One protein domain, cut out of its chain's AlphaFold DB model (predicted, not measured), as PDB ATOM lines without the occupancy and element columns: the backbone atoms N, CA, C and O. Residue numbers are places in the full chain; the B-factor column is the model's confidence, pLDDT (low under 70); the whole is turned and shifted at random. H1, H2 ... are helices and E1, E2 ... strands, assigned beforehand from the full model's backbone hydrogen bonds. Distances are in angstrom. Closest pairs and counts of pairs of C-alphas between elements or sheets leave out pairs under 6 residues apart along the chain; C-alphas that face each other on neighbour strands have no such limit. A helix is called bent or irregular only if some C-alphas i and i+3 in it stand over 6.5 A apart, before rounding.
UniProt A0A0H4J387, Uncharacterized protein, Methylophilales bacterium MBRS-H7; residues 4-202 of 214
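This is residues 4 to 202 of the 214 residues of an uncharacterized protein of Methylophilales bacterium MBRS-H7 (UniProt A0A0H4J387). Look first for a long, twisted ribbon of antiparallel strands, E4, E5 and E6, which makes the spine of an elongated model, with H5 along it and a group of helices at each end. At one end H6 crosses the ribbon, with H8 on its edge strand E6 and the short H7 beyond; at the other H1 to H4 make a head, and the bent E2, paired with the short E1, widens the sheet towards it. The 199 printed residues hold eight named helices and six named strands, in the order H1 H2 E1 E2 E3 E4 H3 H4 E5 E6 H5 H6 H7 H8, and the class is mixed, helices and strands. The sheet runs E1 E2 E4 E5 E6, all antiparallel. The whole is only just loose, close to compact, with a radius of gyration of the C-alphas of 20.1 A and spans of 61 by 33 by 29 A.

Begin with E4, residues 82 to 93, and E5, residues 123 to 133, antiparallel at 169 degrees, where N 91 and O 125 are 2.8 A apart, within hydrogen-bond range. E5 forms a hairpin with the edge strand E6, residues 139 to 149; N 128 and O 145 are 3.0 A apart. On the other side of E4, E2, residues 62 to 71, bends by 104 degrees at residue 65, and its pairing is staggered. Its residues 68 to 71 pair with E4, with N 70 and O 90 2.9 A apart, while residues 62 to 67 pair with E1, residues 58 to 60, in a hairpin with N 58 and O 67 2.8 A apart. E2 runs on into E3, residues 73 to 75, at 95 degrees; E3 pairs with no named strand, but residues 73 to 74 form a short antiparallel pairing with residues 4 to 5. H5, residues 152 to 167, is on the sheet at a height of 9.4 A, over E5 and E6 and along the strands. H6, residues 171 to 180, is at a height of 9.1 A and runs across the strands, at 72 degrees to E5 on the local plane; its closest C-alphas to E4 are those of Asp 172 and Ala 83, 5.3 A apart. H2, residues 44 to 52, is on the sheet over E2, at a height of 9.7 A. Together H2, H5 and H6 with the sheet make two layers, helices on one face of a sheet. H8, residues 190 to 201, is on the sheet too, with the C-alphas of Lys 197 and Leu 143 closest to each other at 6.4 A. With residues 192 to 196 alone it only just touches H7, residues 182 to 185, with 3 pairs of C-alphas within 8 A; the closest are those of Gln 193 and Trp 185, 5.8 A. In the head, H3, residues 98 to 108, and H4, residues 112 to 118, touch as a helical hairpin, at a shallow tilt of 18 degrees, opposite ways; the closest C-alphas are those of Ala 108 and Leu 114, 5.2 A. H1, residues 29 to 32, touches H4 at Asn 29 and Gln 113, whose C-alphas are 5.6 A apart, and H2 at Leu 31 and Val 44, 5.1 A. Every O i to N i+4 pair is within hydrogen-bond range in H2, H3, H5, H6 and H8, while H4 has 1 of 3 beside 4 of 4 O i to N i+3 pairs, and H1 and H7 are too short for an i+4 pair.

Find C-alpha 82 at (6.626, -31.162, 16.450); from there E4 runs 33.7 A to C-alpha 93 at (24.889, -25.550, 44.154). E5 returns over 33.2 A and E6 covers 31.1 A. H5 is 22.5 A long, H8 16.6 A, E2 16.1 A, H3 15.5 A, H6 14.3 A, H2 12.6 A and H4 10.2 A. H8 ends at C-alpha 201, (14.312, -15.599, 19.517).

The C-alphas farthest apart are those of Asn 25 and Glu 180, 62.0 A. Residues 4 to 28 hold no named element. The link from H1 to H2, 11 residues, is long, and that from E3 to E4 is short but not tight. The printed part has no cut, its mean pLDDT is 96.1, and no printed residue is under 70.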
ATOM      1  N   VAL A   4       4.088 -25.334  30.488       97.12
ATOM      2  CA  VAL A   4       3.540 -24.920  31.790       97.12
ATOM      3  C   VAL A   4       4.670 -24.763  32.801       97.12
ATOM      4  O   VAL A   4       5.461 -25.688  32.997       97.12
ATOM      5  N   VAL A   5       4.759 -23.586  33.431       97.94
ATOM      6  CA  VAL A   5       5.707 -23.323  34.528       97.94
ATOM      7  C   VAL A   5       5.296 -24.162  35.730       97.94
ATOM      8  O   VAL A   5       4.123 -24.192  36.095       97.94
ATOM      9  N   THR A   6       6.255 -24.838  36.350       98.19
ATOM     10  CA  THR A   6       6.007 -25.571  37.597       98.19
ATOM     11  C   THR A   6       6.041 -24.640  38.814       98.19
ATOM     12  O   THR A   6       6.656 -23.577  38.776       98.19
ATOM     13  N   ASP A   7       5.472 -25.079  39.938       97.38
ATOM     14  CA  ASP A   7       5.505 -24.329  41.206       97.38
ATOM     15  C   ASP A   7       6.875 -24.368  41.920       97.38
ATOM     16  O   ASP A   7       7.013 -23.896  43.050       97.38
ATOM     17  N   ASN A   8       7.897 -24.949  41.284       97.62
ATOM     18  CA  ASN A   8       9.241 -25.062  41.838       97.62
ATOM     19  C   ASN A   8       9.913 -23.687  41.974       97.62
ATOM     20  O   ASN A   8       9.800 -22.814  41.109       97.62
ATOM     21  N   GLN A   9      10.644 -23.505  43.073       96.06
ATOM     22  CA  GLN A   9      11.320 -22.256  43.410       96.06
ATOM     23  C   GLN A   9      12.734 -22.538  43.904       96.06
ATOM     24  O   GLN A   9      12.974 -23.499  44.639       96.06
ATOM     25  N   PHE A  10      13.658 -21.641  43.555       95.88
ATOM     26  CA  PHE A  10      14.991 -21.652  44.142       95.88
ATOM     27  C   PHE A  10      14.908 -21.457  45.656       95.88
ATOM     28  O   PHE A  10      14.225 -20.551  46.144       95.88
ATOM     29  N   ASN A  11      15.663 -22.261  46.393       94.38
ATOM     30  CA  ASN A  11      15.881 -22.076  47.812       94.38
ATOM     31  C   ASN A  11      16.745 -20.816  48.029       94.38
ATOM     32  O   ASN A  11      17.901 -20.782  47.583       94.38
ATOM     33  N   PRO A  12      16.220 -19.799  48.738       93.31
ATOM     34  CA  PRO A  12      16.928 -18.546  48.972       93.31
ATOM     35  C   PRO A  12      18.131 -18.698  49.903       93.31
ATOM     36  O   PRO A  12      18.994 -17.825  49.895       93.31
ATOM     37  N   ASN A  13      18.228 -19.780  50.689       96.62
ATOM     38  CA  ASN A  13      19.430 -20.070  51.462       96.62
ATOM     39  C   ASN A  13      20.538 -20.575  50.518       96.62
ATOM     40  O   ASN A  13      20.385 -21.642  49.908       96.62
ATOM     41  N   PRO A  14      21.661 -19.850  50.392       97.38
ATOM     42  CA  PRO A  14      22.704 -20.196  49.443       97.38
ATOM     43  C   PRO A  14      23.799 -21.088  50.060       97.38
ATOM     44  O   PRO A  14      24.721 -21.495  49.350       97.38
ATOM     45  N   TYR A  15      23.708 -21.412  51.355       98.38
ATOM     46  CA  TYR A  15      24.747 -22.131  52.087       98.38
ATOM     47  C   TYR A  15      24.234 -23.378  52.809       98.38
ATOM     48  O   TYR A  15      23.120 -23.401  53.330       98.38
ATOM     49  N   TRP A  16      25.110 -24.374  52.910       98.50
ATOM     50  CA  TRP A  16      25.065 -25.382  53.964       98.50
ATOM     51  C   TRP A  16      25.693 -24.814  55.233       98.50
ATOM     52  O   TRP A  16      26.822 -24.315  55.191       98.50
ATOM     53  N   ASP A  17      24.966 -24.875  56.343       98.19
ATOM     54  CA  ASP A  17      25.401 -24.373  57.650       98.19
ATOM     55  C   ASP A  17      25.468 -25.470  58.717       98.19
ATOM     56  O   ASP A  17      26.276 -25.360  59.642       98.19
ATOM     57  N   LYS A  18      24.700 -26.557  58.558       97.94
ATOM     58  CA  LYS A  18      24.733 -27.708  59.466       97.94
ATOM     59  C   LYS A  18      25.884 -28.658  59.128       97.94
ATOM     60  O   LYS A  18      26.021 -29.036  57.956       97.94
ATOM     61  N   PRO A  19      26.695 -29.059  60.123       97.06
ATOM     62  CA  PRO A  19      27.754 -30.032  59.927       97.06
ATOM     63  C   PRO A  19      27.164 -31.429  59.706       97.06
ATOM     64  O   PRO A  19      25.997 -31.687  59.998       97.06
ATOM     65  N   ILE A  20      27.988 -32.346  59.208       96.12
ATOM     66  CA  ILE A  20      27.644 -33.766  59.161       96.12
ATOM     67  C   ILE A  20      27.767 -34.326  60.580       96.12
ATOM     68  O   ILE A  20      28.825 -34.206  61.200       96.12
ATOM     69  N   GLU A  21      26.696 -34.935  61.079       89.50
ATOM     70  CA  GLU A  21      26.665 -35.646  62.360       89.50
ATOM     71  C   GLU A  21      26.889 -37.156  62.137       89.50
ATOM     72  O   GLU A  21      26.462 -37.705  61.121       89.50
ATOM     73  N   GLY A  22      27.541 -37.844  63.079       80.06
ATOM     74  CA  GLY A  22      27.749 -39.301  63.036       80.06
ATOM     75  C   GLY A  22      29.209 -39.735  62.855       80.06
ATOM     76  O   GLY A  22      30.130 -39.017  63.233       80.06
ATOM     77  N   ASP A  23      29.421 -40.932  62.295       72.25
ATOM     78  CA  ASP A  23      30.707 -41.660  62.330       72.25
ATOM     79  C   ASP A  23      31.813 -41.107  61.406       72.25
ATOM     80  O   ASP A  23      32.938 -41.622  61.386       72.25
ATOM     81  N   ILE A  24      31.535 -40.059  60.623       77.75
ATOM     82  CA  ILE A  24      32.546 -39.430  59.766       77.75
ATOM     83  C   ILE A  24      33.387 -38.477  60.619       77.75
ATOM     84  O   ILE A  24      33.080 -37.297  60.752       77.75
ATOM     85  N   ASN A  25      34.480 -38.997  61.181       73.56
ATOM     86  CA  ASN A  25      35.423 -38.190  61.963       73.56
ATOM     87  C   ASN A  25      36.344 -37.327  61.080       73.56
ATOM     88  O   ASN A  25      36.675 -36.211  61.470       73.56
ATOM     89  N   THR A  26      36.724 -37.819  59.890       81.19
ATOM     90  CA  THR A  26      37.539 -37.088  58.902       81.19
ATOM     91  C   THR A  26      37.146 -37.477  57.479       81.19
ATOM     92  O   THR A  26      37.192 -38.655  57.124       81.19
ATOM     93  N   ALA A  27      36.820 -36.497  56.635       88.06
ATOM     94  CA  ALA A  27      36.597 -36.729  55.209       88.06
ATOM     95  C   ALA A  27      37.926 -36.847  54.434       88.06
ATOM     96  O   ALA A  27      38.866 -36.071  54.637       88.06
ATOM     97  N   SER A  28      38.001 -37.816  53.519       91.56
ATOM     98  CA  SER A  28      39.165 -38.040  52.651       91.56
ATOM     99  C   SER A  28      39.011 -37.340  51.295       91.56
ATOM    100  O   SER A  28      37.915 -36.946  50.894       91.56
ATOM    101  N   ASN A  29      40.111 -37.238  50.542       93.38
ATOM    102  CA  ASN A  29      40.097 -36.678  49.186       93.38
ATOM    103  C   ASN A  29      39.178 -37.444  48.210       93.38
ATOM    104  O   ASN A  29      38.720 -36.849  47.241       93.38
ATOM    105  N   GLN A  30      38.891 -38.727  48.463       94.56
ATOM    106  CA  GLN A  30      38.032 -39.550  47.596       94.56
ATOM    107  C   GLN A  30      36.595 -39.022  47.540       94.56
ATOM    108  O   GLN A  30      35.923 -39.143  46.522       94.56
ATOM    109  N   LEU A  31      36.130 -38.372  48.612       95.06
ATOM    110  CA  LEU A  31      34.768 -37.837  48.679       95.06
ATOM    111  C   LEU A  31      34.573 -36.568  47.834       95.06
ATOM    112  O   LEU A  31      33.443 -36.098  47.711       95.06
ATOM    113  N   VAL A  32      35.651 -36.019  47.262       96.19
ATOM    114  CA  VAL A  32      35.644 -34.840  46.376       96.19
ATOM    115  C   VAL A  32      36.264 -35.129  44.999       96.19
ATOM    116  O   VAL A  32      36.692 -34.208  44.292       96.19
ATOM    117  N   GLU A  33      36.357 -36.405  44.619       94.56
ATOM    118  CA  GLU A  33      36.754 -36.815  43.269       94.56
ATOM    119  C   GLU A  33      35.720 -36.390  42.219       94.56
ATOM    120  O   GLU A  33      34.566 -36.116  42.541       94.56
ATOM    121  N   PHE A  34      36.171 -36.277  40.963       93.56
ATOM    122  CA  PHE A  34      35.364 -35.801  39.829       93.56
ATOM    123  C   PHE A  34      34.652 -34.468  40.086       93.56
ATOM    124  O   PHE A  34      33.573 -34.220  39.562       93.56
ATOM    125  N   PHE A  35      35.280 -33.601  40.888       96.19
ATOM    126  CA  PHE A  35      34.749 -32.285  41.208       96.19
ATOM    127  C   PHE A  35      34.395 -31.513  39.935       96.19
ATOM    128  O   PHE A  35      35.279 -31.087  39.186       96.19
ATOM    129  N   ASP A  36      33.102 -31.309  39.731       95.94
ATOM    130  CA  ASP A  36      32.588 -30.508  38.636       95.94
ATOM    131  C   ASP A  36      32.900 -29.031  38.905       95.94
ATOM    132  O   ASP A  36      32.353 -28.433  39.822       95.94
ATOM    133  N   GLN A  37      33.833 -28.438  38.161       94.62
ATOM    134  CA  GLN A  37      34.333 -27.086  38.436       94.62
ATOM    135  C   GLN A  37      33.365 -25.974  38.007       94.62
ATOM    136  O   GLN A  37      33.488 -24.829  38.456       94.62
ATOM    137  N   ASN A  38      32.443 -26.261  37.097       94.75
ATOM    138  CA  ASN A  38      31.615 -25.230  36.483       94.75
ATOM    139  C   ASN A  38      30.161 -25.638  36.259       94.75
ATOM    140  O   ASN A  38      29.369 -24.755  35.950       94.75
ATOM    141  N   GLY A  39      29.791 -26.898  36.442       95.69
ATOM    142  CA  GLY A  39      28.412 -27.364  36.454       95.69
ATOM    143  C   GLY A  39      27.854 -27.551  37.869       95.69
ATOM    144  O   GLY A  39      28.226 -26.852  38.824       95.69
ATOM    145  N   TYR A  40      26.905 -28.476  37.978       97.25
ATOM    146  CA  TYR A  40      26.041 -28.670  39.142       97.25
ATOM    147  C   TYR A  40      26.129 -30.066  39.758       97.25
ATOM    148  O   TYR A  40      25.412 -30.331  40.728       97.25
ATOM    149  N   ASP A  41      26.998 -30.936  39.239       97.31
ATOM    150  CA  ASP A  41      27.196 -32.256  39.826       97.31
ATOM    151  C   ASP A  41      27.838 -32.124  41.207       97.31
ATOM    152  O   ASP A  41      28.886 -31.497  41.399       97.31
ATOM    153  N   LEU A  42      27.172 -32.714  42.193       97.88
ATOM    154  CA  LEU A  42      27.624 -32.752  43.568       97.88
ATOM    155  C   LEU A  42      28.633 -33.880  43.735       97.88
ATOM    156  O   LEU A  42      28.351 -35.043  43.434       97.88
ATOM    157  N   THR A  43      29.770 -33.560  44.341       97.56
ATOM    158  CA  THR A  43      30.642 -34.592  44.904       97.56
ATOM    159  C   THR A  43      29.921 -35.392  45.987       97.56
ATOM    160  O   THR A  43      28.935 -34.934  46.571       97.56
ATOM    161  N   VAL A  44      30.434 -36.580  46.313       96.31
ATOM    162  CA  VAL A  44      29.869 -37.414  47.387       96.31
ATOM    163  C   VAL A  44      29.795 -36.634  48.701       96.31
ATOM    164  O   VAL A  44      28.784 -36.693  49.395       96.31
ATOM    165  N   LEU A  45      30.821 -35.841  49.028       97.44
ATOM    166  CA  LEU A  45      30.813 -35.036  50.248       97.44
ATOM    167  C   LEU A  45      29.704 -33.973  50.240       97.44
ATOM    168  O   LEU A  45      29.012 -33.807  51.241       97.44
ATOM    169  N   GLU A  46      29.493 -33.280  49.117       97.94
ATOM    170  CA  GLU A  46      28.382 -32.327  48.970       97.94
ATOM    171  C   GLU A  46      27.012 -33.003  49.119       97.94
ATOM    172  O   GLU A  46      26.106 -32.404  49.698       97.94
ATOM    173  N   GLN A  47      26.855 -34.244  48.645       97.31
ATOM    174  CA  GLN A  47      25.616 -35.016  48.805       97.31
ATOM    175  C   GLN A  47      25.334 -35.341  50.280       97.31
ATOM    176  O   GLN A  47      24.200 -35.185  50.727       97.31
ATOM    177  N   ILE A  48      26.360 -35.716  51.055       96.75
ATOM    178  CA  ILE A  48      26.214 -35.982  52.498       96.75
ATOM    179  C   ILE A  48      25.848 -34.691  53.248       96.75
ATOM    180  O   ILE A  48      24.975 -34.697  54.116       96.75
ATOM    181  N   TYR A  49      26.451 -33.554  52.886       98.00
ATOM    182  CA  TYR A  49      26.043 -32.261  53.446       98.00
ATOM    183  C   TYR A  49      24.614 -31.879  53.061       98.00
ATOM    184  O   TYR A  49      23.893 -31.346  53.904       98.00
ATOM    185  N   ALA A  50      24.184 -32.159  51.829       97.88
ATOM    186  CA  ALA A  50      22.803 -31.935  51.419       97.88
ATOM    187  C   ALA A  50      21.833 -32.733  52.308       97.88
ATOM    188  O   ALA A  50      20.867 -32.160  52.805       97.88
ATOM    189  N   GLU A  51      22.129 -34.003  52.599       96.44
ATOM    190  CA  GLU A  51      21.334 -34.832  53.513       96.44
ATOM    191  C   GLU A  51      21.312 -34.269  54.945       96.44
ATOM    192  O   GLU A  51      20.234 -34.070  55.509       96.44
ATOM    193  N   ALA A  52      22.475 -33.913  55.504       96.69
ATOM    194  CA  ALA A  52      22.577 -33.292  56.832       96.69
ATOM    195  C   ALA A  52      21.786 -31.970  56.930       96.69
ATOM    196  O   ALA A  52      21.235 -31.617  57.977       96.69
ATOM    197  N   ASN A  53      21.675 -31.251  55.811       97.50
ATOM    198  CA  ASN A  53      20.912 -30.012  55.686       97.50
ATOM    199  C   ASN A  53      19.472 -30.234  55.177       97.50
ATOM    200  O   ASN A  53      18.777 -29.265  54.877       97.50
ATOM    201  N   GLN A  54      18.997 -31.487  55.136       96.38
ATOM    202  CA  GLN A  54      17.637 -31.885  54.743       96.38
ATOM    203  C   GLN A  54      17.241 -31.448  53.323       96.38
ATOM    204  O   GLN A  54      16.064 -31.245  53.017       96.38
ATOM    205  N   ALA A  55      18.222 -31.300  52.438       96.69
ATOM    206  CA  ALA A  55      18.004 -30.987  51.040       96.69
ATOM    207  C   ALA A  55      17.808 -32.261  50.216       96.69
ATOM    208  O   ALA A  55      18.491 -33.269  50.390       96.69
ATOM    209  N   LYS A  56      16.877 -32.194  49.264       95.31
ATOM    210  CA  LYS A  56      16.614 -33.285  48.331       95.31
ATOM    211  C   LYS A  56      17.573 -33.203  47.146       95.31
ATOM    212  O   LYS A  56      17.508 -32.255  46.364       95.31
ATOM    213  N   THR A  57      18.408 -34.221  46.980       96.88
ATOM    214  CA  THR A  57      19.206 -34.414  45.766       96.88
ATOM    215  C   THR A  57      18.396 -35.141  44.691       96.88
ATOM    216  O   THR A  57      17.394 -35.807  44.968       96.88
ATOM    217  N   THR A  58      18.801 -34.976  43.435       96.94
ATOM    218  CA  THR A  58      18.136 -35.571  42.274       96.94
ATOM    219  C   THR A  58      19.166 -36.164  41.322       96.94
ATOM    220  O   THR A  58      20.155 -35.517  40.982       96.94
ATOM    221  N   VAL A  59      18.895 -37.384  40.858       95.06
ATOM    222  CA  VAL A  59      19.638 -38.043  39.778       95.06
ATOM    223  C   VAL A  59      19.415 -37.278  38.468       95.06
ATOM    224  O   VAL A  59      18.274 -37.040  38.060       95.06
ATOM    225  N   HIS A  60      20.497 -36.892  37.800       88.69
ATOM    226  CA  HIS A  60      20.502 -36.182  36.526       88.69
ATOM    227  C   HIS A  60      21.108 -37.085  35.447       88.69
ATOM    228  O   HIS A  60      22.271 -37.416  35.517       88.69
ATOM    229  N   ARG A  61      20.358 -37.493  34.419       82.50
ATOM    230  CA  ARG A  61      20.806 -38.440  33.364       82.50
ATOM    231  C   ARG A  61      21.065 -39.875  33.855       82.50
ATOM    232  O   ARG A  61      20.426 -40.788  33.345       82.50
ATOM    233  N   ASN A  62      21.961 -40.095  34.818       87.56
ATOM    234  CA  ASN A  62      22.287 -41.413  35.373       87.56
ATOM    235  C   ASN A  62      22.726 -41.318  36.850       87.56
ATOM    236  O   ASN A  62      22.870 -40.225  37.391       87.56
ATOM    237  N   SER A  63      22.935 -42.468  37.500       86.06
ATOM    238  CA  SER A  63      23.251 -42.573  38.933       86.06
ATOM    239  C   SER A  63      24.574 -41.934  39.374       86.06
ATOM    240  O   SER A  63      24.783 -41.800  40.574       86.06
ATOM    241  N   GLU A  64      25.463 -41.567  38.450       86.38
ATOM    242  CA  GLU A  64      26.754 -40.930  38.754       86.38
ATOM    243  C   GLU A  64      26.645 -39.400  38.838       86.38
ATOM    244  O   GLU A  64      27.486 -38.749  39.449       86.38
ATOM    245  N   HIS A  65      25.581 -38.822  38.282       92.88
ATOM    246  CA  HIS A  65      25.347 -37.382  38.225       92.88
ATOM    247  C   HIS A  65      24.220 -37.008  39.192       92.88
ATOM    248  O   HIS A  65      23.029 -37.135  38.893       92.88
ATOM    249  N   ILE A  66      24.588 -36.573  40.394       97.56
ATOM    250  CA  ILE A  66      23.648 -36.191  41.452       97.56
ATOM    251  C   ILE A  66      23.707 -34.679  41.642       97.56
ATOM    252  O   ILE A  66      24.778 -34.121  41.840       97.56
ATOM    253  N   THR A  67      22.558 -34.008  41.611       97.81
ATOM    254  CA  THR A  67      22.457 -32.536  41.584       97.81
ATOM    255  C   THR A  67      21.406 -32.024  42.575       97.81
ATOM    256  O   THR A  67      20.543 -32.786  43.027       97.81
ATOM    257  N   LEU A  68      21.418 -30.722  42.894       97.94
ATOM    258  CA  LEU A  68      20.238 -30.034  43.443       97.94
ATOM    259  C   LEU A  68      19.456 -29.444  42.271       97.94
ATOM    260  O   LEU A  68      19.691 -28.313  41.848       97.94
ATOM    261  N   ARG A  69      18.558 -30.246  41.704       96.44
ATOM    262  CA  ARG A  69      17.796 -29.875  40.513       96.44
ATOM    263  C   ARG A  69      16.305 -29.984  40.758       96.44
ATOM    264  O   ARG A  69      15.837 -30.945  41.367       96.44
ATOM    265  N   GLN A  70      15.565 -29.035  40.208       97.56
ATOM    266  CA  GLN A  70      14.110 -29.057  40.133       97.56
ATOM    267  C   GLN A  70      13.675 -28.922  38.671       97.56
ATOM    268  O   GLN A  70      14.395 -28.362  37.846       97.56
ATOM    269  N   THR A  71      12.507 -29.456  38.328       97.94
ATOM    270  CA  THR A  71      11.911 -29.221  37.006       97.94
ATOM    271  C   THR A  71      11.502 -27.757  36.905       97.94
ATOM    272  O   THR A  71      10.908 -27.234  37.840       97.94
ATOM    273  N   TRP A  72      11.792 -27.099  35.790       98.44
ATOM    274  CA  TRP A  72      11.372 -25.722  35.543       98.44
ATOM    275  C   TRP A  72      10.004 -25.685  34.856       98.44
ATOM    276  O   TRP A  72       9.055 -25.106  35.389       98.44
ATOM    277  N   PHE A  73       9.891 -26.380  33.723       98.38
ATOM    278  CA  PHE A  73       8.674 -26.476  32.920       98.38
ATOM    279  C   PHE A  73       8.280 -27.926  32.658       98.38
ATOM    280  O   PHE A  73       9.127 -28.817  32.590       98.38
ATOM    281  N   SER A  74       6.985 -28.136  32.446       97.00
ATOM    282  CA  SER A  74       6.410 -29.388  31.954       97.00
ATOM    283  C   SER A  74       5.587 -29.157  30.688       97.00
ATOM    284  O   SER A  74       5.116 -28.046  30.444       97.00
ATOM    285  N   ASP A  75       5.382 -30.220  29.911       95.56
ATOM    286  CA  ASP A  75       4.424 -30.255  28.805       95.56
ATOM    287  C   ASP A  75       3.157 -30.986  29.261       95.56
ATOM    288  O   ASP A  75       3.209 -32.170  29.598       95.56
ATOM    289  N   ASP A  76       2.022 -30.290  29.289       94.19
ATOM    290  CA  ASP A  76       0.733 -30.873  29.675       94.19
ATOM    291  C   ASP A  76      -0.144 -31.261  28.466       94.19
ATOM    292  O   ASP A  76      -1.264 -31.750  28.633       94.19
ATOM    293  N   ALA A  77       0.378 -31.083  27.248       93.19
ATOM    294  CA  ALA A  77      -0.216 -31.539  25.996       93.19
ATOM    295  C   ALA A  77       0.870 -32.122  25.065       93.19
ATOM    296  O   ALA A  77       1.129 -31.566  23.981       93.19
ATOM    297  N   PRO A  78       1.515 -33.234  25.479       91.12
ATOM    298  CA  PRO A  78       2.579 -33.860  24.711       91.12
ATOM    299  C   PRO A  78       2.063 -34.358  23.364       91.12
ATOM    300  O   PRO A  78       0.962 -34.903  23.247       91.12
ATOM    301  N   LYS A  79       2.884 -34.160  22.336       91.69
ATOM    302  CA  LYS A  79       2.637 -34.615  20.966       91.69
ATOM    303  C   LYS A  79       3.702 -35.641  20.578       91.69
ATOM    304  O   LYS A  79       4.787 -35.647  21.146       91.69
ATOM    305  N   SER A  80       3.397 -36.490  19.599       91.75
ATOM    306  CA  SER A  80       4.360 -37.440  19.019       91.75
ATOM    307  C   SER A  80       5.263 -36.826  17.943       91.75
ATOM    308  O   SER A  80       6.220 -37.467  17.528       91.75
ATOM    309  N   SER A  81       4.925 -35.623  17.473       96.50
ATOM    310  CA  SER A  81       5.610 -34.861  16.427       96.50
ATOM    311  C   SER A  81       5.510 -33.364  16.748       96.50
ATOM    312  O   SER A  81       4.596 -32.933  17.467       96.50
ATOM    313  N   GLY A  82       6.452 -32.587  16.226       97.31
ATOM    314  CA  GLY A  82       6.626 -31.162  16.450       97.31
ATOM    315  C   GLY A  82       7.607 -30.834  17.575       97.31
ATOM    316  O   GLY A  82       8.454 -31.640  17.980       97.31
ATOM    317  N   ALA A  83       7.485 -29.612  18.085       97.94
ATOM    318  CA  ALA A  83       8.321 -29.107  19.158       97.94
ATOM    319  C   ALA A  83       7.971 -29.761  20.504       97.94
ATOM    320  O   ALA A  83       6.792 -29.887  20.869       97.94
ATOM    321  N   HIS A  84       9.001 -30.142  21.258       97.75
ATOM    322  CA  HIS A  84       8.883 -30.810  22.552       97.75
ATOM    323  C   HIS A  84      10.051 -30.459  23.483       97.75
ATOM    324  O   HIS A  84      11.146 -30.121  23.040       97.75
ATOM    325  N   ILE A  85       9.812 -30.543  24.795       97.75
ATOM    326  CA  ILE A  85      10.851 -30.313  25.803       97.75
ATOM    327  C   ILE A  85      11.871 -31.448  25.736       97.75
ATOM    328  O   ILE A  85      11.512 -32.601  25.975       97.75
ATOM    329  N   ASN A  86      13.140 -31.119  25.492       96.75
ATOM    330  CA  ASN A  86      14.242 -32.035  25.775       96.75
ATOM    331  C   ASN A  86      14.529 -32.020  27.284       96.75
ATOM    332  O   ASN A  86      14.443 -33.043  27.966       96.75
ATOM    333  N   HIS A  87      14.770 -30.827  27.830       97.12
ATOM    334  CA  HIS A  87      14.845 -30.585  29.268       97.12
ATOM    335  C   HIS A  87      14.471 -29.142  29.611       97.12
ATOM    336  O   HIS A  87      14.646 -28.223  28.824       97.12
ATOM    337  N   ALA A  88      13.939 -28.938  30.812       98.12
ATOM    338  CA  ALA A  88      13.661 -27.618  31.360       98.12
ATOM    339  C   ALA A  88      13.819 -27.695  32.873       98.12
ATOM    340  O   ALA A  88      12.974 -28.279  33.560       98.12
ATOM    341  N   VAL A  89      14.931 -27.194  33.400       98.25
ATOM    342  CA  VAL A  89      15.360 -27.462  34.773       98.25
ATOM    343  C   VAL A  89      16.004 -26.246  35.429       98.25
ATOM    344  O   VAL A  89      16.540 -25.353  34.779       98.25
ATOM    345  N   MET A  90      15.919 -26.228  36.753       98.31
ATOM    346  CA  MET A  90      16.523 -25.235  37.628       98.31
ATOM    347  C   MET A  90      17.571 -25.935  38.481       98.31
ATOM    348  O   MET A  90      17.275 -26.977  39.073       98.31
ATOM    349  N   PHE A  91      18.765 -25.364  38.567       98.12
ATOM    350  CA  PHE A  91      19.876 -25.924  39.322       98.12
ATOM    351  C   PHE A  91      20.317 -25.023  40.466       98.12
ATOM    352  O   PHE A  91      20.305 -23.796  40.365       98.12
ATOM    353  N   GLU A  92      20.784 -25.658  41.535       97.88
ATOM    354  CA  GLU A  92      21.464 -25.004  42.641       97.88
ATOM    355  C   GLU A  92      22.754 -25.740  42.979       97.88
ATOM    356  O   GLU A  92      22.856 -26.963  42.886       97.88
ATOM    357  N   ARG A  93      23.736 -24.992  43.462       97.69
ATOM    358  CA  ARG A  93      24.889 -25.550  44.154       97.69
ATOM    359  C   ARG A  93      25.274 -24.620  45.285       97.69
ATOM    360  O   ARG A  93      25.482 -23.427  45.074       97.69
ATOM    361  N   LYS A  94      25.289 -25.143  46.506       98.12
ATOM    362  CA  LYS A  94      25.444 -24.326  47.713       98.12
ATOM    363  C   LYS A  94      26.917 -24.154  48.064       98.12
ATOM    364  O   LYS A  94      27.738 -25.027  47.796       98.12
ATOM    365  N   GLY A  95      27.239 -23.018  48.673       98.06
ATOM    366  CA  GLY A  95      28.512 -22.849  49.373       98.06
ATOM    367  C   GLY A  95      28.435 -23.392  50.801       98.06
ATOM    368  O   GLY A  95      27.400 -23.896  51.231       98.06
ATOM    369  N   PHE A  96      29.497 -23.185  51.577       98.44
ATOM    370  CA  PHE A  96      29.560 -23.593  52.983       98.44
ATOM    371  C   PHE A  96      29.714 -22.388  53.912       98.44
ATOM    372  O   PHE A  96      30.487 -21.469  53.630       98.44
ATOM    373  N   THR A  97      28.994 -22.401  55.033       98.44
ATOM    374  CA  THR A  97      29.084 -21.408  56.113       98.44
ATOM    375  C   THR A  97      28.961 -22.087  57.481       98.44
ATOM    376  O   THR A  97      28.823 -23.305  57.554       98.44
ATOM    377  N   GLY A  98      29.048 -21.314  58.566       97.94
ATOM    378  CA  GLY A  98      28.782 -21.800  59.925       97.94
ATOM    379  C   GLY A  98      29.601 -23.031  60.321       97.94
ATOM    380  O   GLY A  98      30.780 -23.149  59.973       97.94
ATOM    381  N   ASP A  99      28.955 -23.947  61.038       98.19
ATOM    382  CA  ASP A  99      29.580 -25.152  61.588       98.19
ATOM    383  C   ASP A  99      29.993 -26.143  60.489       98.19
ATOM    384  O   ASP A  99      31.055 -26.763  60.591       98.19
ATOM    385  N   ALA A 100      29.244 -26.217  59.384       98.12
ATOM    386  CA  ALA A 100      29.641 -26.989  58.204       98.12
ATOM    387  C   ALA A 100      30.999 -26.529  57.639       98.12
ATOM    388  O   ALA A 100      31.871 -27.342  57.328       98.12
ATOM    389  N   LEU A 101      31.214 -25.213  57.538       98.31
ATOM    390  CA  LEU A 101      32.482 -24.658  57.062       98.31
ATOM    391  C   LEU A 101      33.631 -24.899  58.050       98.31
ATOM    392  O   LEU A 101      34.764 -25.122  57.620       98.31
ATOM    393  N   LEU A 102      33.367 -24.829  59.358       98.00
ATOM    394  CA  LEU A 102      34.369 -25.134  60.384       98.00
ATOM    395  C   LEU A 102      34.820 -26.596  60.291       98.00
ATOM    396  O   LEU A 102      36.023 -26.850  60.242       98.00
ATOM    397  N   GLN A 103      33.871 -27.523  60.153       97.31
ATOM    398  CA  GLN A 103      34.138 -28.948  59.968       97.31
ATOM    399  C   GLN A 103      34.984 -29.214  58.713       97.31
ATOM    400  O   GLN A 103      36.013 -29.886  58.785       97.31
ATOM    401  N   LEU A 104      34.624 -28.617  57.568       97.69
ATOM    402  CA  LEU A 104      35.422 -28.738  56.343       97.69
ATOM    403  C   LEU A 104      36.852 -28.221  56.522       97.69
ATOM    404  O   LEU A 104      37.792 -28.839  56.026       97.69
ATOM    405  N   LYS A 105      37.031 -27.088  57.213       97.88
ATOM    406  CA  LYS A 105      38.359 -26.506  57.466       97.88
ATOM    407  C   LYS A 105      39.220 -27.395  58.351       97.88
ATOM    408  O   LYS A 105      40.424 -27.459  58.124       97.88
ATOM    409  N   GLU A 106      38.627 -28.062  59.335       96.81
ATOM    410  CA  GLU A 106      39.329 -29.036  60.170       96.81
ATOM    411  C   GLU A 106      39.794 -30.233  59.332       96.81
ATOM    412  O   GLU A 106      40.987 -30.540  59.297       96.81
ATOM    413  N   TRP A 107      38.890 -30.841  58.559       97.06
ATOM    414  CA  TRP A 107      39.226 -31.972  57.691       97.06
ATOM    415  C   TRP A 107      40.242 -31.612  56.602       97.06
ATOM    416  O   TRP A 107      41.128 -32.411  56.283       97.06
ATOM    417  N   ALA A 108      40.181 -30.392  56.063       97.25
ATOM    418  CA  ALA A 108      41.092 -29.924  55.022       97.25
ATOM    419  C   ALA A 108      42.559 -29.824  55.477       97.25
ATOM    420  O   ALA A 108      43.455 -29.815  54.631       97.25
ATOM    421  N   GLN A 109      42.831 -29.796  56.789       96.00
ATOM    422  CA  GLN A 109      44.202 -29.856  57.317       96.00
ATOM    423  C   GLN A 109      44.887 -31.188  56.984       96.00
ATOM    424  O   GLN A 109      46.099 -31.220  56.783       96.00
ATOM    425  N   GLN A 110      44.113 -32.274  56.903       94.94
ATOM    426  CA  GLN A 110      44.602 -33.615  56.562       94.94
ATOM    427  C   GLN A 110      44.294 -33.988  55.104       94.94
ATOM    428  O   GLN A 110      45.041 -34.752  54.493       94.94
ATOM    429  N   SER A 111      43.243 -33.399  54.525       96.38
ATOM    430  CA  SER A 111      42.779 -33.660  53.157       96.38
ATOM    431  C   SER A 111      42.690 -32.355  52.346       96.38
ATOM    432  O   SER A 111      41.605 -31.794  52.182       96.38
ATOM    433  N   PRO A 112      43.802 -31.833  51.789       96.50
ATOM    434  CA  PRO A 112      43.813 -30.521  51.136       96.50
ATOM    435  C   PRO A 112      42.882 -30.382  49.921       96.50
ATOM    436  O   PRO A 112      42.542 -29.266  49.539       96.50
ATOM    437  N   GLN A 113      42.421 -31.473  49.296       97.62
ATOM    438  CA  GLN A 113      41.464 -31.346  48.190       97.62
ATOM    439  C   GLN A 113      40.102 -30.801  48.641       97.62
ATOM    440  O   GLN A 113      39.371 -30.257  47.816       97.62
ATOM    441  N   LEU A 114      39.778 -30.863  49.935       97.75
ATOM    442  CA  LEU A 114      38.548 -30.293  50.495       97.75
ATOM    443  C   LEU A 114      38.531 -28.759  50.413       97.75
ATOM    444  O   LEU A 114      37.456 -28.160  50.454       97.75
ATOM    445  N   TYR A 115      39.684 -28.110  50.195       97.62
ATOM    446  CA  TYR A 115      39.717 -26.678  49.887       97.62
ATOM    447  C   TYR A 115      38.923 -26.323  48.624       97.62
ATOM    448  O   TYR A 115      38.443 -25.194  48.528       97.62
ATOM    449  N   LYS A 116      38.694 -27.279  47.708       97.44
ATOM    450  CA  LYS A 116      37.773 -27.106  46.573       97.44
ATOM    451  C   LYS A 116      36.364 -26.738  47.044       97.44
ATOM    452  O   LYS A 116      35.774 -25.843  46.456       97.44
ATOM    453  N   LEU A 117      35.856 -27.376  48.105       97.88
ATOM    454  CA  LEU A 117      34.532 -27.088  48.671       97.88
ATOM    455  C   LEU A 117      34.521 -25.772  49.457       97.88
ATOM    456  O   LEU A 117      33.608 -24.961  49.331       97.88
ATOM    457  N   ILE A 118      35.583 -25.519  50.228       98.00
ATOM    458  CA  ILE A 118      35.735 -24.288  51.021       98.00
ATOM    459  C   ILE A 118      35.777 -23.040  50.123       98.00
ATOM    460  O   ILE A 118      35.248 -21.993  50.494       98.00
ATOM    461  N   ALA A 119      36.401 -23.139  48.947       97.56
ATOM    462  CA  ALA A 119      36.539 -22.032  48.001       97.56
ATOM    463  C   ALA A 119      35.268 -21.757  47.176       97.56
ATOM    464  O   ALA A 119      35.230 -20.771  46.435       97.56
ATOM    465  N   MET A 120      34.239 -22.607  47.275       96.94
ATOM    466  CA  MET A 120      33.019 -22.458  46.484       96.94
ATOM    467  C   MET A 120      32.252 -21.192  46.862       96.94
ATOM    468  O   MET A 120      32.063 -20.859  48.037       96.94
ATOM    469  N   ARG A 121      31.735 -20.508  45.846       95.94
ATOM    470  CA  ARG A 121      30.596 -19.600  45.989       95.94
ATOM    471  C   ARG A 121      29.306 -20.313  45.563       95.94
ATOM    472  O   ARG A 121      29.359 -21.160  44.672       95.94
ATOM    473  N   PRO A 122      28.163 -19.970  46.179       97.69
ATOM    474  CA  PRO A 122      26.857 -20.466  45.756       97.69
ATOM    475  C   PRO A 122      26.579 -20.130  44.291       97.69
ATOM    476  O   PRO A 122      26.944 -19.042  43.844       97.69
ATOM    477  N   LYS A 123      25.934 -21.045  43.567       97.75
ATOM    478  CA  LYS A 123      25.629 -20.937  42.137       97.75
ATOM    479  C   LYS A 123      24.186 -21.375  41.865       97.75
ATOM    480  O   LYS A 123      23.724 -22.354  42.454       97.75
ATOM    481  N   TRP A 124      23.507 -20.686  40.954       98.19
ATOM    482  CA  TRP A 124      22.179 -21.043  40.448       98.19
ATOM    483  C   TRP A 124      22.171 -21.025  38.931       98.19
ATOM    484  O   TRP A 124      22.859 -20.200  38.328       98.19
ATOM    485  N   GLY A 125      21.371 -21.908  38.342       97.69
ATOM    486  CA  GLY A 125      21.296 -22.077  36.898       97.69
ATOM    487  C   GLY A 125      19.878 -22.313  36.421       97.69
ATOM    488  O   GLY A 125      19.071 -22.955  37.097       97.69
ATOM    489  N   LEU A 126      19.599 -21.784  35.241       98.56
ATOM    490  CA  LEU A 126      18.421 -22.078  34.441       98.56
ATOM    491  C   LEU A 126      18.903 -22.770  33.174       98.56
ATOM    492  O   LEU A 126      19.789 -22.242  32.510       98.56
ATOM    493  N   ASP A 127      18.329 -23.925  32.861       98.06
ATOM    494  CA  ASP A 127      18.710 -24.715  31.696       98.06
ATOM    495  C   ASP A 127      17.444 -25.190  30.975       98.06
ATOM    496  O   ASP A 127      16.579 -25.859  31.558       98.06
ATOM    497  N   PHE A 128      17.289 -24.753  29.729       98.38
ATOM    498  CA  PHE A 128      16.086 -24.944  28.936       98.38
ATOM    499  C   PHE A 128      16.431 -25.334  27.506       98.38
ATOM    500  O   PHE A 128      17.134 -24.611  26.801       98.38
ATOM    501  N   SER A 129      15.850 -26.440  27.055       97.94
ATOM    502  CA  SER A 129      16.049 -26.976  25.722       97.94
ATOM    503  C   SER A 129      14.753 -27.526  25.128       97.94
ATOM    504  O   SER A 129      14.052 -28.340  25.743       97.94
ATOM    505  N   ILE A 130      14.452 -27.077  23.910       98.12
ATOM    506  CA  ILE A 130      13.363 -27.565  23.062       98.12
ATOM    507  C   ILE A 130      13.966 -28.157  21.796       98.12
ATOM    508  O   ILE A 130      14.717 -27.482  21.090       98.12
ATOM    509  N   ASP A 131      13.541 -29.370  21.474       97.88
ATOM    510  CA  ASP A 131      13.834 -30.036  20.211       97.88
ATOM    511  C   ASP A 131      12.603 -30.026  19.304       97.88
ATOM    512  O   ASP A 131      11.464 -29.860  19.755       97.88
ATOM    513  N   TYR A 132      12.830 -30.227  18.010       98.19
ATOM    514  CA  TYR A 132      11.790 -30.441  17.014       98.19
ATOM    515  C   TYR A 132      12.079 -31.710  16.217       98.19
ATOM    516  O   TYR A 132      13.200 -31.897  15.740       98.19
ATOM    517  N   CYS A 133      11.051 -32.542  16.047       97.88
ATOM    518  CA  CYS A 133      11.065 -33.728  15.192       97.88
ATOM    519  C   CYS A 133       9.742 -33.828  14.431       97.88
ATOM    520  O   CYS A 133       8.699 -33.671  15.061       97.88
ATOM    521  N   ASP A 134       9.750 -34.155  13.140       97.12
ATOM    522  CA  ASP A 134       8.515 -34.399  12.380       97.12
ATOM    523  C   ASP A 134       8.517 -35.693  11.553       97.12
ATOM    524  O   ASP A 134       9.497 -36.439  11.493       97.12
ATOM    525  N   GLU A 135       7.371 -35.980  10.936       97.00
ATOM    526  CA  GLU A 135       7.119 -37.170  10.121       97.00
ATOM    527  C   GLU A 135       7.954 -37.219   8.831       97.00
ATOM    528  O   GLU A 135       8.093 -38.289   8.235       97.00
ATOM    529  N   GLU A 136       8.520 -36.090   8.401       96.69
ATOM    530  CA  GLU A 136       9.411 -35.996   7.239       96.69
ATOM    531  C   GLU A 136      10.872 -36.287   7.612       96.69
ATOM    532  O   GLU A 136      11.734 -36.407   6.740       96.69
ATOM    533  N   GLY A 137      11.152 -36.458   8.909       95.88
ATOM    534  CA  GLY A 137      12.484 -36.721   9.435       95.88
ATOM    535  C   GLY A 137      13.305 -35.455   9.666       95.88
ATOM    536  O   GLY A 137      14.522 -35.557   9.846       95.88
ATOM    537  N   ASN A 138      12.686 -34.269   9.681       97.19
ATOM    538  CA  ASN A 138      13.372 -33.066  10.135       97.19
ATOM    539  C   ASN A 138      13.606 -33.184  11.639       97.19
ATOM    540  O   ASN A 138      12.660 -33.371  12.396       97.19
ATOM    541  N   VAL A 139      14.866 -33.068  12.062       96.81
ATOM    542  CA  VAL A 139      15.275 -33.150  13.468       96.81
ATOM    543  C   VAL A 139      16.313 -32.077  13.745       96.81
ATOM    544  O   VAL A 139      17.326 -32.009  13.046       96.81
ATOM    545  N   PHE A 140      16.067 -31.240  14.749       97.19
ATOM    546  CA  PHE A 140      17.031 -30.246  15.212       97.19
ATOM    547  C   PHE A 140      16.669 -29.704  16.596       97.19
ATOM    548  O   PHE A 140      15.507 -29.697  17.001       97.19
ATOM    549  N   GLU A 141      17.682 -29.195  17.295       97.38
ATOM    550  CA  GLU A 141      17.495 -28.402  18.507       97.38
ATOM    551  C   GLU A 141      16.956 -27.021  18.116       97.38
ATOM    552  O   GLU A 141      17.636 -26.254  17.423       97.38
ATOM    553  N   LEU A 142      15.746 -26.696  18.562       97.62
ATOM    554  CA  LEU A 142      15.086 -25.428  18.266       97.62
ATOM    555  C   LEU A 142      15.659 -24.297  19.121       97.62
ATOM    556  O   LEU A 142      15.976 -23.226  18.611       97.62
ATOM    557  N   LEU A 143      15.819 -24.540  20.418       98.00
ATOM    558  CA  LEU A 143      16.467 -23.620  21.343       98.00
ATOM    559  C   LEU A 143      17.167 -24.433  22.423       98.00
ATOM    560  O   LEU A 143      16.533 -25.284  23.032       98.00
ATOM    561  N   HIS A 144      18.425 -24.108  22.689       97.50
ATOM    562  CA  HIS A 144      19.082 -24.366  23.961       97.50
ATOM    563  C   HIS A 144      19.436 -23.010  24.556       97.50
ATOM    564  O   HIS A 144      19.883 -22.110  23.836       97.50
ATOM    565  N   TRP A 145      19.119 -22.837  25.832       97.94
ATOM    566  CA  TRP A 145      19.409 -21.623  26.564       97.94
ATOM    567  C   TRP A 145      19.771 -21.951  28.008       97.94
ATOM    568  O   TRP A 145      18.931 -22.411  28.785       97.94
ATOM    569  N   GLU A 146      21.019 -21.659  28.360       97.56
ATOM    570  CA  GLU A 146      21.545 -21.792  29.717       97.56
ATOM    571  C   GLU A 146      21.929 -20.427  30.309       97.56
ATOM    572  O   GLU A 146      22.569 -19.589  29.659       97.56
ATOM    573  N   PHE A 147      21.564 -20.197  31.574       98.12
ATOM    574  CA  PHE A 147      21.934 -18.989  32.309       98.12
ATOM    575  C   PHE A 147      22.260 -19.276  33.777       98.12
ATOM    576  O   PHE A 147      21.388 -19.458  34.628       98.12
ATOM    577  N   ASP A 148      23.555 -19.254  34.055       97.69
ATOM    578  CA  ASP A 148      24.198 -19.416  35.347       97.69
ATOM    579  C   ASP A 148      24.424 -18.076  36.038       97.69
ATOM    580  O   ASP A 148      24.655 -17.057  35.390       97.69
ATOM    581  N   GLY A 149      24.475 -18.068  37.366       97.00
ATOM    582  CA  GLY A 149      24.970 -16.930  38.135       97.00
ATOM    583  C   GLY A 149      25.294 -17.273  39.579       97.00
ATOM    584  O   GLY A 149      24.990 -18.355  40.078       97.00
ATOM    585  N   PHE A 150      25.928 -16.316  40.251       97.19
ATOM    586  CA  PHE A 150      26.327 -16.422  41.659       97.19
ATOM    587  C   PHE A 150      25.519 -15.497  42.577       97.19
ATOM    588  O   PHE A 150      25.810 -15.415  43.769       97.19
ATOM    589  N   ASP A 151      24.531 -14.790  42.024       96.75
ATOM    590  CA  ASP A 151      23.607 -13.936  42.760       96.75
ATOM    591  C   ASP A 151      22.185 -14.488  42.638       96.75
ATOM    592  O   ASP A 151      21.662 -14.676  41.538       96.75
ATOM    593  N   TYR A 152      21.563 -14.757  43.784       97.38
ATOM    594  CA  TYR A 152      20.214 -15.313  43.832       97.38
ATOM    595  C   TYR A 152      19.192 -14.387  43.165       97.38
ATOM    596  O   TYR A 152      18.341 -14.848  42.408       97.38
ATOM    597  N   GLN A 153      19.267 -13.080  43.439       97.81
ATOM    598  CA  GLN A 153      18.252 -12.133  42.991       97.81
ATOM    599  C   GLN A 153      18.311 -11.929  41.474       97.81
ATOM    600  O   GLN A 153      17.267 -11.831  40.830       97.81
ATOM    601  N   GLU A 154      19.512 -11.907  40.897       97.75
ATOM    602  CA  GLU A 154      19.726 -11.874  39.452       97.75
ATOM    603  C   GLU A 154      19.050 -13.067  38.771       97.75
ATOM    604  O   GLU A 154      18.257 -12.882  37.846       97.75
ATOM    605  N   ILE A 155      19.323 -14.282  39.250       98.06
ATOM    606  CA  ILE A 155      18.812 -15.506  38.626       98.06
ATOM    607  C   ILE A 155      17.306 -15.656  38.853       98.06
ATOM    608  O   ILE A 155      16.581 -16.033  37.933       98.06
ATOM    609  N   TYR A 156      16.802 -15.262  40.023       97.81
ATOM    610  CA  TYR A 156      15.367 -15.186  40.292       97.81
ATOM    611  C   TYR A 156      14.648 -14.221  39.334       97.81
ATOM    612  O   TYR A 156      13.652 -14.586  38.711       97.81
ATOM    613  N   ASN A 157      15.179 -13.007  39.152       98.00
ATOM    614  CA  ASN A 157      14.602 -12.023  38.229       98.00
ATOM    615  C   ASN A 157      14.682 -12.497  36.773       98.00
ATOM    616  O   ASN A 157      13.736 -12.311  36.004       98.00
ATOM    617  N   LYS A 158      15.797 -13.134  36.391       98.12
ATOM    618  CA  LYS A 158      15.960 -13.722  35.060       98.12
ATOM    619  C   LYS A 158      14.933 -14.828  34.820       98.12
ATOM    620  O   LYS A 158      14.333 -14.845  33.749       98.12
ATOM    621  N   LYS A 159      14.671 -15.683  35.816       98.12
ATOM    622  CA  LYS A 159      13.627 -16.712  35.737       98.12
ATOM    623  C   LYS A 159      12.262 -16.096  35.447       98.12
ATOM    624  O   LYS A 159      11.622 -16.538  34.509       98.12
ATOM    625  N   ILE A 160      11.844 -15.060  36.181       97.88
ATOM    626  CA  ILE A 160      10.542 -14.399  35.956       97.88
ATOM    627  C   ILE A 160      10.423 -13.893  34.515       97.88
ATOM    628  O   ILE A 160       9.421 -14.130  33.845       97.88
ATOM    629  N   HIS A 161      11.464 -13.221  34.018       97.94
ATOM    630  CA  HIS A 161      11.479 -12.730  32.643       97.94
ATOM    631  C   HIS A 161      11.353 -13.871  31.619       97.94
ATOM    632  O   HIS A 161      10.567 -13.777  30.674       97.94
ATOM    633  N   MET A 162      12.101 -14.957  31.824       98.25
ATOM    634  CA  MET A 162      12.080 -16.110  30.926       98.25
ATOM    635  C   MET A 162      10.785 -16.921  31.034       98.25
ATOM    636  O   MET A 162      10.298 -17.385  30.008       98.25
ATOM    637  N   ASP A 163      10.179 -17.030  32.219       98.12
ATOM    638  CA  ASP A 163       8.858 -17.637  32.422       98.12
ATOM    639  C   ASP A 163       7.831 -16.981  31.490       98.12
ATOM    640  O   ASP A 163       7.154 -17.652  30.706       98.12
ATOM    641  N   GLU A 164       7.764 -15.648  31.512       97.44
ATOM    642  CA  GLU A 164       6.849 -14.890  30.662       97.44
ATOM    643  C   GLU A 164       7.165 -15.012  29.170       97.44
ATOM    644  O   GLU A 164       6.245 -15.036  28.350       97.44
ATOM    645  N   PHE A 165       8.448 -15.036  28.804       98.12
ATOM    646  CA  PHE A 165       8.879 -15.125  27.412       98.12
ATOM    647  C   PHE A 165       8.575 -16.502  26.808       98.12
ATOM    648  O   PHE A 165       7.990 -16.577  25.723       98.12
ATOM    649  N   LEU A 166       8.948 -17.581  27.500       97.94
ATOM    650  CA  LEU A 166       8.905 -18.951  26.980       97.94
ATOM    651  C   LEU A 166       7.468 -19.468  26.814       97.94
ATOM    652  O   LEU A 166       7.176 -20.140  25.825       97.94
ATOM    653  N   ILE A 167       6.545 -19.107  27.715       97.44
ATOM    654  CA  ILE A 167       5.123 -19.500  27.613       97.44
ATOM    655  C   ILE A 167       4.435 -18.851  26.402       97.44
ATOM    656  O   ILE A 167       3.505 -19.419  25.835       97.44
ATOM    657  N   LYS A 168       4.873 -17.652  25.998       96.69
ATOM    658  CA  LYS A 168       4.260 -16.898  24.890       96.69
ATOM    659  C   LYS A 168       4.685 -17.398  23.506       96.69
ATOM    660  O   LYS A 168       4.149 -16.909  22.512       96.69
ATOM    661  N   GLN A 169       5.649 -18.315  23.415       97.06
ATOM    662  CA  GLN A 169       6.123 -18.808  22.124       97.06
ATOM    663  C   GLN A 169       5.173 -19.855  21.536       97.06
ATOM    664  O   GLN A 169       4.765 -20.800  22.209       97.06
ATOM    665  N   ASP A 170       4.899 -19.728  20.239       97.12
ATOM    666  CA  ASP A 170       4.394 -20.836  19.429       97.12
ATOM    667  C   ASP A 170       5.592 -21.630  18.896       97.12
ATOM    668  O   ASP A 170       6.229 -21.251  17.912       97.12
ATOM    669  N   TRP A 171       5.953 -22.698  19.606       97.56
ATOM    670  CA  TRP A 171       7.167 -23.460  19.325       97.56
ATOM    671  C   TRP A 171       7.121 -24.212  17.989       97.56
ATOM    672  O   TRP A 171       8.142 -24.283  17.309       97.56
ATOM    673  N   ASP A 172       5.952 -24.706  17.572       97.31
ATOM    674  CA  ASP A 172       5.802 -25.388  16.278       97.31
ATOM    675  C   ASP A 172       5.974 -24.387  15.123       97.31
ATOM    676  O   ASP A 172       6.652 -24.667  14.134       97.31
ATOM    677  N   GLU A 173       5.409 -23.186  15.255       97.81
ATOM    678  CA  GLU A 173       5.576 -22.120  14.263       97.81
ATOM    679  C   GLU A 173       7.017 -21.589  14.215       97.81
ATOM    680  O   GLU A 173       7.562 -21.321  13.141       97.81
ATOM    681  N   ARG A 174       7.670 -21.454  15.376       97.81
ATOM    682  CA  ARG A 174       9.088 -21.067  15.456       97.81
ATOM    683  C   ARG A 174       9.989 -22.097  14.781       97.81
ATOM    684  O   ARG A 174      10.891 -21.694  14.052       97.81
ATOM    685  N   ALA A 175       9.719 -23.388  14.969       98.00
ATOM    686  CA  ALA A 175      10.465 -24.458  14.316       98.00
ATOM    687  C   ALA A 175      10.373 -24.375  12.792       98.00
ATOM    688  O   ALA A 175      11.401 -24.392  12.119       98.00
ATOM    689  N   LYS A 176       9.166 -24.193  12.244       97.88
ATOM    690  CA  LYS A 176       8.963 -24.039  10.795       97.88
ATOM    691  C   LYS A 176       9.764 -22.865  10.230       97.88
ATOM    692  O   LYS A 176      10.499 -23.036   9.264       97.88
ATOM    693  N   LYS A 177       9.714 -21.704  10.892       98.12
ATOM    694  CA  LYS A 177      10.486 -20.510  10.489       98.12
ATOM    695  C   LYS A 177      11.997 -20.704  10.565       98.12
ATOM    696  O   LYS A 177      12.730 -20.135   9.761       98.12
ATOM    697  N   MET A 178      12.471 -21.458  11.552       97.88
ATOM    698  CA  MET A 178      13.890 -21.781  11.682       97.88
ATOM    699  C   MET A 178      14.329 -22.787  10.610       97.88
ATOM    700  O   MET A 178      15.422 -22.654  10.062       97.88
ATOM    701  N   LEU A 179      13.467 -23.746  10.262       97.50
ATOM    702  CA  LEU A 179      13.705 -24.712   9.191       97.50
ATOM    703  C   LEU A 179      13.776 -24.036   7.812       97.50
ATOM    704  O   LEU A 179      14.625 -24.399   7.002       97.50
ATOM    705  N   GLU A 180      12.965 -23.003   7.563       97.94
ATOM    706  CA  GLU A 180      13.059 -22.163   6.353       97.94
ATOM    707  C   GLU A 180      14.423 -21.461   6.215       97.94
ATOM    708  O   GLU A 180      14.867 -21.188   5.102       97.94
ATOM    709  N   GLN A 181      15.106 -21.202   7.335       97.38
ATOM    710  CA  GLN A 181      16.420 -20.546   7.409       97.38
ATOM    711  C   GLN A 181      17.562 -21.542   7.669       97.38
ATOM    712  O   GLN A 181      18.635 -21.153   8.124       97.38
ATOM    713  N   LYS A 182      17.355 -22.842   7.410       96.81
ATOM    714  CA  LYS A 182      18.309 -23.915   7.751       96.81
ATOM    715  C   LYS A 182      19.739 -23.653   7.278       96.81
ATOM    716  O   LYS A 182      20.683 -23.912   8.022       96.81
ATOM    717  N   GLU A 183      19.900 -23.133   6.066       97.31
ATOM    718  CA  GLU A 183      21.218 -22.872   5.472       97.31
ATOM    719  C   GLU A 183      22.029 -21.816   6.245       97.31
ATOM    720  O   GLU A 183      23.259 -21.856   6.221       97.31
ATOM    721  N   ASP A 184      21.361 -20.929   6.990       97.56
ATOM    722  CA  ASP A 184      22.005 -19.840   7.731       97.56
ATOM    723  C   ASP A 184      22.655 -20.311   9.039       97.56
ATOM    724  O   ASP A 184      23.563 -19.652   9.546       97.56
ATOM    725  N   TRP A 185      22.200 -21.437   9.600       97.12
ATOM    726  CA  TRP A 185      22.623 -21.883  10.932       97.12
ATOM    727  C   TRP A 185      23.112 -23.328  11.002       97.12
ATOM    728  O   TRP A 185      23.969 -23.637  11.824       97.12
ATOM    729  N   HIS A 186      22.626 -24.234  10.154       96.06
ATOM    730  CA  HIS A 186      22.872 -25.671  10.323       96.06
ATOM    731  C   HIS A 186      24.346 -26.070  10.159       96.06
ATOM    732  O   HIS A 186      24.797 -27.060  10.732       96.06
ATOM    733  N   SER A 187      25.110 -25.305   9.376       96.69
ATOM    734  CA  SER A 187      26.546 -25.531   9.166       96.69
ATOM    735  C   SER A 187      27.442 -24.856  10.212       96.69
ATOM    736  O   SER A 187      28.653 -25.085  10.218       96.69
ATOM    737  N   LEU A 188      26.867 -24.028  11.089       97.12
ATOM    738  CA  LEU A 188      27.609 -23.284  12.099       97.12
ATOM    739  C   LEU A 188      28.112 -24.201  13.223       97.12
ATOM    740  O   LEU A 188      27.537 -25.255  13.508       97.12
ATOM    741  N   GLY A 189      29.179 -23.764  13.894       96.38
ATOM    742  CA  GLY A 189      29.656 -24.383  15.126       96.38
ATOM    743  C   GLY A 189      28.682 -24.183  16.290       96.38
ATOM    744  O   GLY A 189      27.727 -23.415  16.208       96.38
ATOM    745  N   PHE A 190      28.923 -24.886  17.398       92.12
ATOM    746  CA  PHE A 190      28.024 -24.879  18.558       92.12
ATOM    747  C   PHE A 190      27.738 -23.466  19.099       92.12
ATOM    748  O   PHE A 190      26.585 -23.102  19.312       92.12
ATOM    749  N   PHE A 191      28.780 -22.651  19.302       93.69
ATOM    750  CA  PHE A 191      28.617 -21.312  19.875       93.69
ATOM    751  C   PHE A 191      27.941 -20.350  18.900       93.69
ATOM    752  O   PHE A 191      27.138 -19.516  19.314       93.69
ATOM    753  N   GLU A 192      28.244 -20.479  17.613       96.38
ATOM    754  CA  GLU A 192      27.643 -19.688  16.549       96.38
ATOM    755  C   GLU A 192      26.165 -20.052  16.350       96.38
ATOM    756  O   GLU A 192      25.342 -19.161  16.154       96.38
ATOM    757  N   GLN A 193      25.793 -21.332  16.479       96.44
ATOM    758  CA  GLN A 193      24.388 -21.750  16.502       96.44
ATOM    759  C   GLN A 193      23.646 -21.187  17.715       96.44
ATOM    760  O   GLN A 193      22.552 -20.653  17.553       96.44
ATOM    761  N   SER A 194      24.229 -21.269  18.915       94.94
ATOM    762  CA  SER A 194      23.642 -20.681  20.129       94.94
ATOM    763  C   SER A 194      23.409 -19.169  19.968       94.94
ATOM    764  O   SER A 194      22.317 -18.651  20.228       94.94
ATOM    765  N   GLU A 195      24.396 -18.448  19.434       96.19
ATOM    766  CA  GLU A 195      24.274 -17.018  19.152       96.19
ATOM    767  C   GLU A 195      23.220 -16.719  18.078       96.19
ATOM    768  O   GLU A 195      22.418 -15.801  18.237       96.19
ATOM    769  N   TRP A 196      23.164 -17.501  17.000       97.81
ATOM    770  CA  TRP A 196      22.134 -17.345  15.973       97.81
ATOM    771  C   TRP A 196      20.726 -17.562  16.548       97.81
ATOM    772  O   TRP A 196      19.830 -16.748  16.316       97.81
ATOM    773  N   LYS A 197      20.529 -18.613  17.357       97.50
ATOM    774  CA  LYS A 197      19.228 -18.941  17.962       97.50
ATOM    775  C   LYS A 197      18.783 -17.861  18.943       97.50
ATOM    776  O   LYS A 197      17.648 -17.400  18.864       97.50
ATOM    777  N   THR A 198      19.666 -17.395  19.825       97.25
ATOM    778  CA  THR A 198      19.327 -16.310  20.765       97.25
ATOM    779  C   THR A 198      18.913 -15.027  20.035       97.25
ATOM    780  O   THR A 198      17.904 -14.423  20.405       97.25
ATOM    781  N   HIS A 199      19.564 -14.679  18.917       97.62
ATOM    782  CA  HIS A 199      19.114 -13.584  18.045       97.62
ATOM    783  C   HIS A 199      17.763 -13.858  17.367       97.62
ATOM    784  O   HIS A 199      16.900 -12.979  17.366       97.62
ATOM    785  N   PHE A 200      17.542 -15.061  16.829       98.06
ATOM    786  CA  PHE A 200      16.271 -15.458  16.207       98.06
ATOM    787  C   PHE A 200      15.082 -15.356  17.182       98.06
ATOM    788  O   PHE A 200      13.983 -14.927  16.811       98.06
ATOM    789  N   PHE A 201      15.305 -15.715  18.448       97.81
ATOM    790  CA  PHE A 201      14.312 -15.599  19.517       97.81
ATOM    791  C   PHE A 201      14.230 -14.195  20.133       97.81
ATOM    792  O   PHE A 201      13.224 -13.879  20.771       97.81
ATOM    793  N   GLY A 202      15.233 -13.341  19.910       97.31
ATOM    794  CA  GLY A 202      15.310 -11.997  20.479       97.31
ATOM    795  C   GLY A 202      15.568 -11.994  21.987       97.31
ATOM    796  O   GLY A 202      15.013 -11.151  22.691       97.31
TER     797      GLY A 202